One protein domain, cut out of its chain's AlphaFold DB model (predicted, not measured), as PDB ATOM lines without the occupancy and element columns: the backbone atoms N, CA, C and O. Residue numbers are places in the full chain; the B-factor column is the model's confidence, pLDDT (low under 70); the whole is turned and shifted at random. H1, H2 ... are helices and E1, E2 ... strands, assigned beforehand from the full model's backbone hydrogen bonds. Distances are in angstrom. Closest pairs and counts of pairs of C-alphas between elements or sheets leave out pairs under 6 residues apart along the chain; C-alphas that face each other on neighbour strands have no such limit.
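Overview. This is residues 10 to 86 of the 86 residues of an uncharacterized protein of Methanosarcina sp. 2.H.T.1A.3 (UniProt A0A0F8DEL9). A long two-stranded hairpin, E1 and E2, makes an arm that gives the model most of its length, and the short strand E3 pairs beside the last part of E2, at the end away from the hairpin's turn. Near that end comes the helix H1, whose residues 50 to 56 lie near this sheet and whose residues 51 to 56 lie near a smaller separate hairpin, E4 and E5, while its residues 57 to 62 stick out. The printed part has 77 residues, with one named helix and five named strands in the order E1, E2, E3, H1, E4, E5. The larger sheet runs E1, E2, E3 and is mixed, the smaller is antiparallel, and the class is mixed, helices and strands. The whole is loose, with a radius of gyration of the C-alphas of 16.1 A, and elongated, spanning 53 by 33 by 22 A.

Arrangement. In the larger sheet, E2, residues 24 to 35, is the inner strand, and E1, residues 10 to 18, and E3, residues 45 to 48, are its edge strands. The sheet is only just strongly twisted, its C-alphas lying up to 4.3 A off the best plane. The pairing is staggered: E2 pairs with E1 over residues 24 to 32 and with E3 over residues 32 to 35. E1 and E2 form an antiparallel hairpin at 161 degrees, with N 11 and O 31 at 2.8 A and N 25 and O 17 at 2.9 A, within hydrogen-bond range. E2 and E3 are parallel at 41 degrees, with N 46 and O 32 at 2.8 A. H1, residues 50 to 62, is on this sheet but only grazes it, with its residues 50 to 56. The closest C-alphas of E2 and H1 are those of Pro 35 and Gly 50, 5.0 A apart. In H1 every O i to N i+4 pair is within hydrogen-bond range. E4, residues 70 to 76, and E5, residues 79 to 85, form the second antiparallel hairpin, at 160 degrees, with N 74 and O 81 at 2.9 A. The C-alpha of Val 52 in H1 is 6.9 A from that of Ala 73 in E4 and 6.8 A from that of Val 80 in E5, the closest C-alphas of each pair of elements. E2 and E3 are each apart from E4 and from E5.

Along the chain. E2, the longest strand, measures 36.0 A from first to last C-alpha, and E1 measures 26.7 A from C-alpha 10 at (230.407, 218.359, 197.096). E3 measures 9.8 A. H1 measures 18.3 A from C-alpha 50 at (224.081, 211.830, 210.092). E4 measures 19.3 A, and E5 measures 19.7 A, ending at C-alpha 85 at (208.064, 215.567, 193.969).

Size, cuts and confidence. The two C-alphas farthest apart are those of Phe 21 and Asp 77, 53.4 A. The printed part has no cut and no long link, and it ends at residue 86, the chain's last. Residues 57 to 64, of which 57 to 62 belong to H1, stand free. The mean pLDDT of the printed part is 76.2, and residues 39 to 42, 63 to 73, 78 to 80 and 82 to 86 are under 70.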
ATOM      1  N   GLN A  10     230.163 217.079 197.767       86.25
ATOM      2  CA  GLN A  10     230.407 218.359 197.096       86.25
ATOM      3  C   GLN A  10     229.328 218.634 196.053       86.25
ATOM      4  O   GLN A  10     229.159 217.873 195.105       86.25
ATOM      5  N   MET A  11     228.642 219.762 196.208       84.50
ATOM      6  CA  MET A  11     227.594 220.231 195.311       84.50
ATOM      7  C   MET A  11     228.069 221.488 194.583       84.50
ATOM      8  O   MET A  11     228.716 222.362 195.168       84.50
ATOM      9  N   ARG A  12     227.750 221.589 193.292       83.12
ATOM     10  CA  ARG A  12     228.031 222.772 192.475       83.12
ATOM     11  C   ARG A  12     226.730 223.295 191.887       83.12
ATOM     12  O   ARG A  12     226.080 222.597 191.118       83.12
ATOM     13  N   PHE A  13     226.403 224.537 192.211       78.69
ATOM     14  CA  PHE A  13     225.273 225.257 191.645       78.69
ATOM     15  C   PHE A  13     225.802 226.183 190.561       78.69
ATOM     16  O   PHE A  13     226.542 227.119 190.857       78.69
ATOM     17  N   SER A  14     225.453 225.913 189.306       82.38
ATOM     18  CA  SER A  14     225.791 226.791 188.186       82.38
ATOM     19  C   SER A  14     224.546 227.482 187.664       82.38
ATOM     20  O   SER A  14     223.573 226.814 187.319       82.38
ATOM     21  N   SER A  15     224.608 228.804 187.545       80.50
ATOM     22  CA  SER A  15     223.589 229.597 186.870       80.50
ATOM     23  C   SER A  15     224.187 230.248 185.628       80.50
ATOM     24  O   SER A  15     225.386 230.536 185.565       80.50
ATOM     25  N   THR A  16     223.360 230.417 184.602       85.94
ATOM     26  CA  THR A  16     223.745 231.085 183.358       85.94
ATOM     27  C   THR A  16     222.727 232.177 183.082       85.94
ATOM     28  O   THR A  16     221.532 231.887 183.043       85.94
ATOM     29  N   CYS A  17     223.178 233.413 182.881       84.06
ATOM     30  CA  CYS A  17     222.311 234.510 182.464       84.06
ATOM     31  C   CYS A  17     222.837 235.158 181.178       84.06
ATOM     32  O   CYS A  17     224.042 235.222 180.924       84.06
ATOM     33  N   LEU A  18     221.909 235.601 180.328       85.88
ATOM     34  CA  LEU A  18     222.227 236.384 179.141       85.88
ATOM     35  C   LEU A  18     222.182 237.862 179.527       85.88
ATOM     36  O   LEU A  18     221.143 238.359 179.959       85.88
ATOM     37  N   THR A  19     223.296 238.565 179.374       83.00
ATOM     38  CA  THR A  19     223.374 239.990 179.696       83.00
ATOM     39  C   THR A  19     222.772 240.843 178.580       83.00
ATOM     40  O   THR A  19     222.648 240.414 177.427       83.00
ATOM     41  N   SER A  20     222.461 242.105 178.887       85.44
ATOM     42  CA  SER A  20     221.973 243.092 177.910       85.44
ATOM     43  C   SER A  20     222.941 243.333 176.739       85.44
ATOM     44  O   SER A  20     222.524 243.805 175.685       85.44
ATOM     45  N   PHE A  21     224.216 242.956 176.890       88.00
ATOM     46  CA  PHE A  21     225.248 243.024 175.850       88.00
ATOM     47  C   PHE A  21     225.361 241.738 175.013       88.00
ATOM     48  O   PHE A  21     226.325 241.570 174.269       88.00
ATOM     49  N   LYS A  22     224.391 240.815 175.122       83.56
ATOM     50  CA  LYS A  22     224.414 239.479 174.492       83.56
ATOM     51  C   LYS A  22     225.619 238.629 174.917       83.56
ATOM     52  O   LYS A  22     226.049 237.743 174.181       83.56
ATOM     53  N   THR A  23     226.171 238.890 176.098       81.62
ATOM     54  CA  THR A  23     227.229 238.069 176.693       81.62
ATOM     55  C   THR A  23     226.595 237.014 177.591       81.62
ATOM     56  O   THR A  23     225.589 237.278 178.245       81.62
ATOM     57  N   VAL A  24     227.168 235.814 177.618       86.38
ATOM     58  CA  VAL A  24     226.739 234.756 178.536       86.38
ATOM     59  C   VAL A  24     227.590 234.848 179.793       86.38
ATOM     60  O   VAL A  24     228.785 234.557 179.748       86.38
ATOM     61  N   GLU A  25     226.979 235.243 180.902       81.88
ATOM     62  CA  GLU A  25     227.628 235.231 182.206       81.88
ATOM     63  C   GLU A  25     227.312 233.911 182.914       81.88
ATOM     64  O   GLU A  25     226.168 233.445 182.935       81.88
ATOM     65  N   LYS A  26     228.354 233.277 183.455       85.56
ATOM     66  CA  LYS A  26     228.253 232.015 184.189       85.56
ATOM     67  C   LYS A  26     228.775 232.224 185.595       85.56
ATOM     68  O   LYS A  26     229.954 232.517 185.778       85.56
ATOM     69  N   THR A  27     227.914 232.007 186.575       83.44
ATOM     70  CA  THR A  27     228.293 231.990 187.987       83.44
ATOM     71  C   THR A  27     228.179 230.572 188.518       83.44
ATOM     72  O   THR A  27     227.248 229.834 188.192       83.44
ATOM     73  N   SER A  28     229.164 230.170 189.314       85.75
ATOM     74  CA  SER A  28     229.202 228.858 189.947       85.75
ATOM     75  C   SER A  28     229.500 229.034 191.424       85.75
ATOM     76  O   SER A  28     230.517 229.623 191.778       85.75
ATOM     77  N   VAL A  29     228.650 228.468 192.272       84.44
ATOM     78  CA  VAL A  29     228.868 228.392 193.716       84.44
ATOM     79  C   VAL A  29     229.089 226.935 194.087       84.44
ATOM     80  O   VAL A  29     228.361 226.047 193.642       84.44
ATOM     81  N   GLN A  30     230.124 226.681 194.881       85.62
ATOM     82  CA  GLN A  30     230.405 225.360 195.425       85.62
ATOM     83  C   GLN A  30     229.994 225.327 196.894       85.62
ATOM     84  O   GLN A  30     230.395 226.193 197.666       85.62
ATOM     85  N   VAL A  31     229.210 224.316 197.262       88.25
ATOM     86  CA  VAL A  31     228.734 224.093 198.629       88.25
ATOM     87  C   VAL A  31     229.033 222.651 199.019       88.25
ATOM     88  O   VAL A  31     228.901 221.743 198.199       88.25
ATOM     89  N   SER A  32     229.447 222.423 200.261       89.44
ATOM     90  CA  SER A  32     229.686 221.072 200.785       89.44
ATOM     91  C   SER A  32     228.594 220.675 201.777       89.44
ATOM     92  O   SER A  32     228.355 221.404 202.736       89.44
ATOM     93  N   LEU A  33     227.957 219.522 201.580       88.00
ATOM     94  CA  LEU A  33     227.118 218.882 202.596       88.00
ATOM     95  C   LEU A  33     228.009 218.023 203.495       88.00
ATOM     96  O   LEU A  33     228.857 217.286 202.983       88.00
ATOM     97  N   VAL A  34     227.814 218.105 204.807       89.94
ATOM     98  CA  VAL A  34     228.584 217.353 205.809       89.94
ATOM     99  C   VAL A  34     227.682 216.860 206.944       89.94
ATOM    100  O   VAL A  34     226.679 217.520 207.245       89.94
ATOM    101  N   PRO A  35     228.028 215.743 207.606       88.12
ATOM    102  CA  PRO A  35     227.363 215.360 208.840       88.12
ATOM    103  C   PRO A  35     227.653 216.375 209.959       88.12
ATOM    104  O   PRO A  35     228.701 217.025 210.014       88.12
ATOM    105  N   ASP A  36     226.702 216.527 210.870       85.62
ATOM    106  CA  ASP A  36     226.760 217.420 212.031       85.62
ATOM    107  C   ASP A  36     227.915 217.118 213.001       85.62
ATOM    108  O   ASP A  36     228.384 218.020 213.701       85.62
ATOM    109  N   THR A  37     228.428 215.889 212.973       81.88
ATOM    110  CA  THR A  37     229.601 215.425 213.725       81.88
ATOM    111  C   THR A  37     230.950 215.865 213.135       81.88
ATOM    112  O   THR A  37     231.981 215.682 213.783       81.88
ATOM    113  N   SER A  38     230.992 216.469 211.939       79.38
ATOM    114  CA  SER A  38     232.250 216.883 211.300       79.38
ATOM    115  C   SER A  38     232.922 218.077 212.000       79.38
ATOM    116  O   SER A  38     232.395 219.191 212.045       79.38
ATOM    117  N   LEU A  39     234.150 217.857 212.480       66.88
ATOM    118  CA  LEU A  39     234.996 218.823 213.191       66.88
ATOM    119  C   LEU A  39     236.033 219.477 212.256       66.88
ATOM    120  O   LEU A  39     237.224 219.280 212.444       66.88
ATOM    121  N   ASN A  40     235.603 220.176 211.203       62.28
ATOM    122  CA  ASN A  40     236.375 221.205 210.472       62.28
ATOM    123  C   ASN A  40     235.659 221.521 209.167       62.28
ATOM    124  O   ASN A  40     235.665 220.727 208.226       62.28
ATOM    125  N   LEU A  41     235.049 222.695 209.103       64.81
ATOM    126  CA  LEU A  41     234.263 223.086 207.952       64.81
ATOM    127  C   LEU A  41     234.849 224.368 207.402       64.81
ATOM    128  O   LEU A  41     234.811 225.402 208.059       64.81
ATOM    129  N   GLY A  42     235.436 224.270 206.212       65.75
ATOM    130  CA  GLY A  42     235.766 225.458 205.437       65.75
ATOM    131  C   GLY A  42     234.511 226.281 205.123       65.75
ATOM    132  O   GLY A  42     233.393 225.975 205.549       65.75
ATOM    133  N   GLU A  43     234.692 227.332 204.338       73.25
ATOM    134  CA  GLU A  43     233.589 228.183 203.899       73.25
ATOM    135  C   GLU A  43     232.585 227.405 203.020       73.25
ATOM    136  O   GLU A  43     232.944 226.441 202.339       73.25
ATOM    137  N   ASN A  44     231.315 227.832 203.024       82.44
ATOM    138  CA  ASN A  44     230.219 227.271 202.215       82.44
ATOM    139  C   ASN A  44     229.880 225.799 202.515       82.44
ATOM    140  O   ASN A  44     229.865 224.942 201.625       82.44
ATOM    141  N   CYS A  45     229.570 225.499 203.776       85.44
ATOM    142  CA  CYS A  45     229.115 224.183 204.215       85.44
ATOM    143  C   CYS A  45     227.663 224.195 204.718       85.44
ATOM    144  O   CYS A  45     227.200 225.169 205.310       85.44
ATOM    145  N   ILE A  46     226.958 223.085 204.512       86.12
ATOM    146  CA  ILE A  46     225.647 222.804 205.098       86.12
ATOM    147  C   ILE A  46     225.810 221.576 205.993       86.12
ATOM    148  O   ILE A  46     226.177 220.500 205.517       86.12
ATOM    149  N   LYS A  47     225.542 221.747 207.291       87.00
ATOM    150  CA  LYS A  47     225.479 220.646 208.256       87.00
ATOM    151  C   LYS A  47     224.107 219.997 208.213       87.00
ATOM    152  O   LYS A  47     223.100 220.699 208.268       87.00
ATOM    153  N   VAL A  48     224.080 218.673 208.181       85.12
ATOM    154  CA  VAL A  48     222.852 217.886 208.312       85.12
ATOM    155  C   VAL A  48     223.056 216.747 209.310       85.12
ATOM    156  O   VAL A  48     224.190 216.305 209.493       85.12
ATOM    157  N   PRO A  49     221.985 216.246 209.945       86.38
ATOM    158  CA  PRO A  49     222.076 215.054 210.780       86.38
ATOM    159  C   PRO A  49     222.671 213.868 210.012       86.38
ATOM    160  O   PRO A  49     222.359 213.684 208.832       86.38
ATOM    161  N   GLY A  50     223.472 213.035 210.681       84.69
ATOM    162  CA  GLY A  50     224.081 211.830 210.092       84.69
ATOM    163  C   GLY A  50     223.121 210.970 209.246       84.69
ATOM    164  O   GLY A  50     223.426 210.727 208.078       84.69
ATOM    165  N   PRO A  51     221.920 210.612 209.744       82.44
ATOM    166  CA  PRO A  51     220.945 209.839 208.966       82.44
ATOM    167  C   PRO A  51     220.489 210.528 207.669       82.44
ATOM    168  O   PRO A  51     220.236 209.877 206.657       82.44
ATOM    169  N   VAL A  52     220.400 211.863 207.673       81.56
ATOM    170  CA  VAL A  52     220.054 212.652 206.479       81.56
ATOM    171  C   VAL A  52     221.222 212.660 205.489       81.56
ATOM    172  O   VAL A  52     221.007 212.553 204.285       81.56
ATOM    173  N   PHE A  53     222.459 212.748 205.979       85.88
ATOM    174  CA  PHE A  53     223.660 212.673 205.146       85.88
ATOM    175  C   PHE A  53     223.790 211.314 204.442       85.88
ATOM    176  O   PHE A  53     223.956 211.263 203.223       85.88
ATOM    177  N   GLU A  54     223.650 210.220 205.193       82.62
ATOM    178  CA  GLU A  54     223.684 208.850 204.663       82.62
ATOM    179  C   GLU A  54     222.620 208.628 203.586       82.62
ATOM    180  O   GLU A  54     222.880 207.991 202.563       82.62
ATOM    181  N   PHE A  55     221.438 209.219 203.766       79.62
ATOM    182  CA  PHE A  55     220.392 209.181 202.758       79.62
ATOM    183  C   PHE A  55     220.828 209.837 201.438       79.62
ATOM    184  O   PHE A  55     220.693 209.214 200.380       79.62
ATOM    185  N   PHE A  56     221.397 211.046 201.469       80.94
ATOM    186  CA  PHE A  56     221.901 211.689 200.249       80.94
ATOM    187  C   PHE A  56     223.015 210.872 199.580       80.94
ATOM    188  O   PHE A  56     223.018 210.754 198.352       80.94
ATOM    189  N   CYS A  57     223.911 210.252 200.356       83.12
ATOM    190  CA  CYS A  57     224.904 209.312 199.828       83.12
ATOM    191  C   CYS A  57     224.232 208.139 199.099       83.12
ATOM    192  O   CYS A  57     224.614 207.818 197.974       83.12
ATOM    193  N   SER A  58     223.182 207.557 199.687       79.12
ATOM    194  CA  SER A  58     222.458 206.434 199.084       79.12
ATOM    195  C   SER A  58     221.778 206.799 197.758       79.12
ATOM    196  O   SER A  58     221.771 205.988 196.834       79.12
ATOM    197  N   ILE A  59     221.248 208.023 197.616       77.62
ATOM    198  CA  ILE A  59     220.665 208.496 196.350       77.62
ATOM    199  C   ILE A  59     221.738 208.555 195.256       77.62
ATOM    200  O   ILE A  59     221.505 208.101 194.135       77.62
ATOM    201  N   ILE A  60     222.907 209.110 195.588       77.12
ATOM    202  CA  ILE A  60     224.028 209.259 194.654       77.12
ATOM    203  C   ILE A  60     224.544 207.884 194.219       77.12
ATOM    204  O   ILE A  60     224.738 207.656 193.025       77.12
ATOM    205  N   GLU A  61     224.742 206.963 195.165       77.19
ATOM    206  CA  GLU A  61     225.243 205.614 194.880       77.19
ATOM    207  C   GLU A  61     224.265 204.777 194.052       77.19
ATOM    208  O   GLU A  61     224.684 204.065 193.139       77.19
ATOM    209  N   ASN A  62     222.963 204.869 194.340       70.62
ATOM    210  CA  ASN A  62     221.955 204.077 193.638       70.62
ATOM    211  C   ASN A  62     221.696 204.571 192.205       70.62
ATOM    212  O   ASN A  62     221.033 203.874 191.434       70.62
ATOM    213  N   GLY A  63     222.222 205.745 191.824       59.19
ATOM    214  CA  GLY A  63     222.336 206.205 190.435       59.19
ATOM    215  C   GLY A  63     221.023 206.310 189.650       59.19
ATOM    216  O   GLY A  63     221.051 206.507 188.439       59.19
ATOM    217  N   THR A  64     219.867 206.160 190.303       55.88
ATOM    218  CA  THR A  64     218.568 206.014 189.624       55.88
ATOM    219  C   THR A  64     217.891 207.351 189.353       55.88
ATOM    220  O   THR A  64     216.858 207.403 188.692       55.88
ATOM    221  N   VAL A  65     218.454 208.444 189.863       57.38
ATOM    222  CA  VAL A  65     217.783 209.734 189.832       57.38
ATOM    223  C   VAL A  65     218.367 210.601 188.725       57.38
ATOM    224  O   VAL A  65     219.333 211.332 188.920       57.38
ATOM    225  N   ALA A  66     217.775 210.479 187.535       54.69
ATOM    226  CA  ALA A  66     218.138 211.274 186.361       54.69
ATOM    227  C   ALA A  66     217.839 212.775 186.550       54.69
ATOM    228  O   ALA A  66     218.534 213.620 185.988       54.69
ATOM    229  N   SER A  67     216.834 213.104 187.366       55.41
ATOM    230  CA  SER A  67     216.498 214.465 187.785       55.41
ATOM    231  C   SER A  67     215.689 214.431 189.081       55.41
ATOM    232  O   SER A  67     214.745 213.656 189.186       55.41
ATOM    233  N   VAL A  68     216.043 215.282 190.042       58.22
ATOM    234  CA  VAL A  68     215.205 215.615 191.203       58.22
ATOM    235  C   VAL A  68     214.732 217.045 191.024       58.22
ATOM    236  O   VAL A  68     215.576 217.934 190.918       58.22
ATOM    237  N   ASN A  69     213.420 217.282 191.050       54.75
ATOM    238  CA  ASN A  69     212.894 218.647 191.097       54.75
ATOM    239  C   ASN A  69     213.004 219.224 192.514       54.75
ATOM    240  O   ASN A  69     213.556 220.307 192.702       54.75
ATOM    241  N   ALA A  70     212.540 218.476 193.521       62.53
ATOM    242  CA  ALA A  70     212.734 218.818 194.925       62.53
ATOM    243  C   ALA A  70     212.725 217.564 195.813       62.53
ATOM    244  O   ALA A  70     211.804 216.754 195.757       62.53
ATOM    245  N   ILE A  71     213.729 217.436 196.684       65.62
ATOM    246  CA  ILE A  71     213.737 216.466 197.785       65.62
ATOM    247  C   ILE A  71     213.799 217.245 199.089       65.62
ATOM    248  O   ILE A  71     214.683 218.080 199.285       65.62
ATOM    249  N   SER A  72     212.876 216.938 199.994       69.12
ATOM    250  CA  SER A  72     212.923 217.390 201.378       69.12
ATOM    251  C   SER A  72     213.019 216.185 202.309       69.12
ATOM    252  O   SER A  72     212.321 215.182 202.139       69.12
ATOM    253  N   ALA A  73     213.917 216.288 203.284       66.19
ATOM    254  CA  ALA A  73     214.107 215.299 204.331       66.19
ATOM    255  C   ALA A  73     213.887 215.992 205.677       66.19
ATOM    256  O   ALA A  73     214.549 216.986 205.980       66.19
ATOM    257  N   THR A  74     212.950 215.478 206.470       74.62
ATOM    258  CA  THR A  74     212.658 215.972 207.819       74.62
ATOM    259  C   THR A  74     213.039 214.901 208.826       74.62
ATOM    260  O   THR A  74     212.560 213.777 208.730       74.62
ATOM    261  N   LEU A  75     213.874 215.235 209.807       71.19
ATOM    262  CA  LEU A  75     214.158 214.338 210.924       71.19
ATOM    263  C   LEU A  75     213.074 214.505 211.998       71.19
ATOM    264  O   LEU A  75     212.867 215.613 212.493       71.19
ATOM    265  N   LYS A  76     212.394 213.416 212.361       78.56
ATOM    266  CA  LYS A  76     211.403 213.370 213.441       78.56
ATOM    267  C   LYS A  76     211.561 212.064 214.215       78.56
ATOM    268  O   LYS A  76     211.462 211.001 213.616       78.56
ATOM    269  N   ASP A  77     211.778 212.150 215.528       80.31
ATOM    270  CA  ASP A  77     211.910 210.984 216.420       80.31
ATOM    271  C   ASP A  77     212.937 209.951 215.893       80.31
ATOM    272  O   ASP A  77     212.620 208.778 215.707       80.31
ATOM    273  N   ASP A  78     214.141 210.422 215.536       68.81
ATOM    274  CA  ASP A  78     215.237 209.658 214.897       68.81
ATOM    275  C   ASP A  78     214.898 208.988 213.551       68.81
ATOM    276  O   ASP A  78     215.731 208.313 212.945       68.81
ATOM    277  N   SER A  79     213.696 209.228 213.030       65.62
ATOM    278  CA  SER A  79     213.234 208.745 211.735       65.62
ATOM    279  C   SER A  79     213.312 209.861 210.697       65.62
ATOM    280  O   SER A  79     212.860 210.985 210.923       65.62
ATOM    281  N   VAL A  80     213.877 209.564 209.527       66.19
ATOM    282  CA  VAL A  80     213.895 210.505 208.400       66.19
ATOM    283  C   VAL A  80     212.602 210.332 207.604       66.19
ATOM    284  O   VAL A  80     212.357 209.279 207.019       66.19
ATOM    285  N   ILE A  81     211.760 211.363 207.602       72.75
ATOM    286  CA  ILE A  81     210.518 211.433 206.831       72.75
ATOM    287  C   ILE A  81     210.794 212.167 205.521       72.75
ATOM    288  O   ILE A  81     211.369 213.260 205.511       72.75
ATOM    289  N   PHE A  82     210.342 211.568 204.423       68.06
ATOM    290  CA  PHE A  82     210.527 212.093 203.077       68.06
ATOM    291  C   PHE A  82     209.266 212.780 202.571       68.06
ATOM    292  O   PHE A  82     208.167 212.231 202.649       68.06
ATOM    293  N   SER A  83     209.458 213.943 201.958       64.50
ATOM    294  CA  SER A  83     208.505 214.512 201.011       64.50
ATOM    295  C   SER A  83     209.277 214.973 199.781       64.50
ATOM    296  O   SER A  83     210.233 215.743 199.881       64.50
ATOM    297  N   GLY A  84     208.909 214.476 198.612       56.03
ATOM    298  CA  GLY A  84     209.539 214.871 197.362       56.03
ATOM    299  C   GLY A  84     208.553 214.742 196.219       56.03
ATOM    300  O   GLY A  84     207.798 213.773 196.175       56.03
ATOM    301  N   ASP A  85     208.589 215.719 195.321       51.88
ATOM    302  CA  ASP A  85     208.064 215.567 193.969       51.88
ATOM    303  C   ASP A  85     209.241 215.086 193.113       51.88
ATOM    304  O   ASP A  85     210.157 215.860 192.800       51.88
ATOM    305  N   ILE A  86     209.254 213.779 192.832       49.09
ATOM    306  CA  ILE A  86     210.227 213.131 191.940       49.09
ATOM    307  C   ILE A  86     209.748 213.298 190.502       49.09
ATOM    308  O   ILE A  86     208.608 212.870 190.217       49.09
TER     309      ILE A  86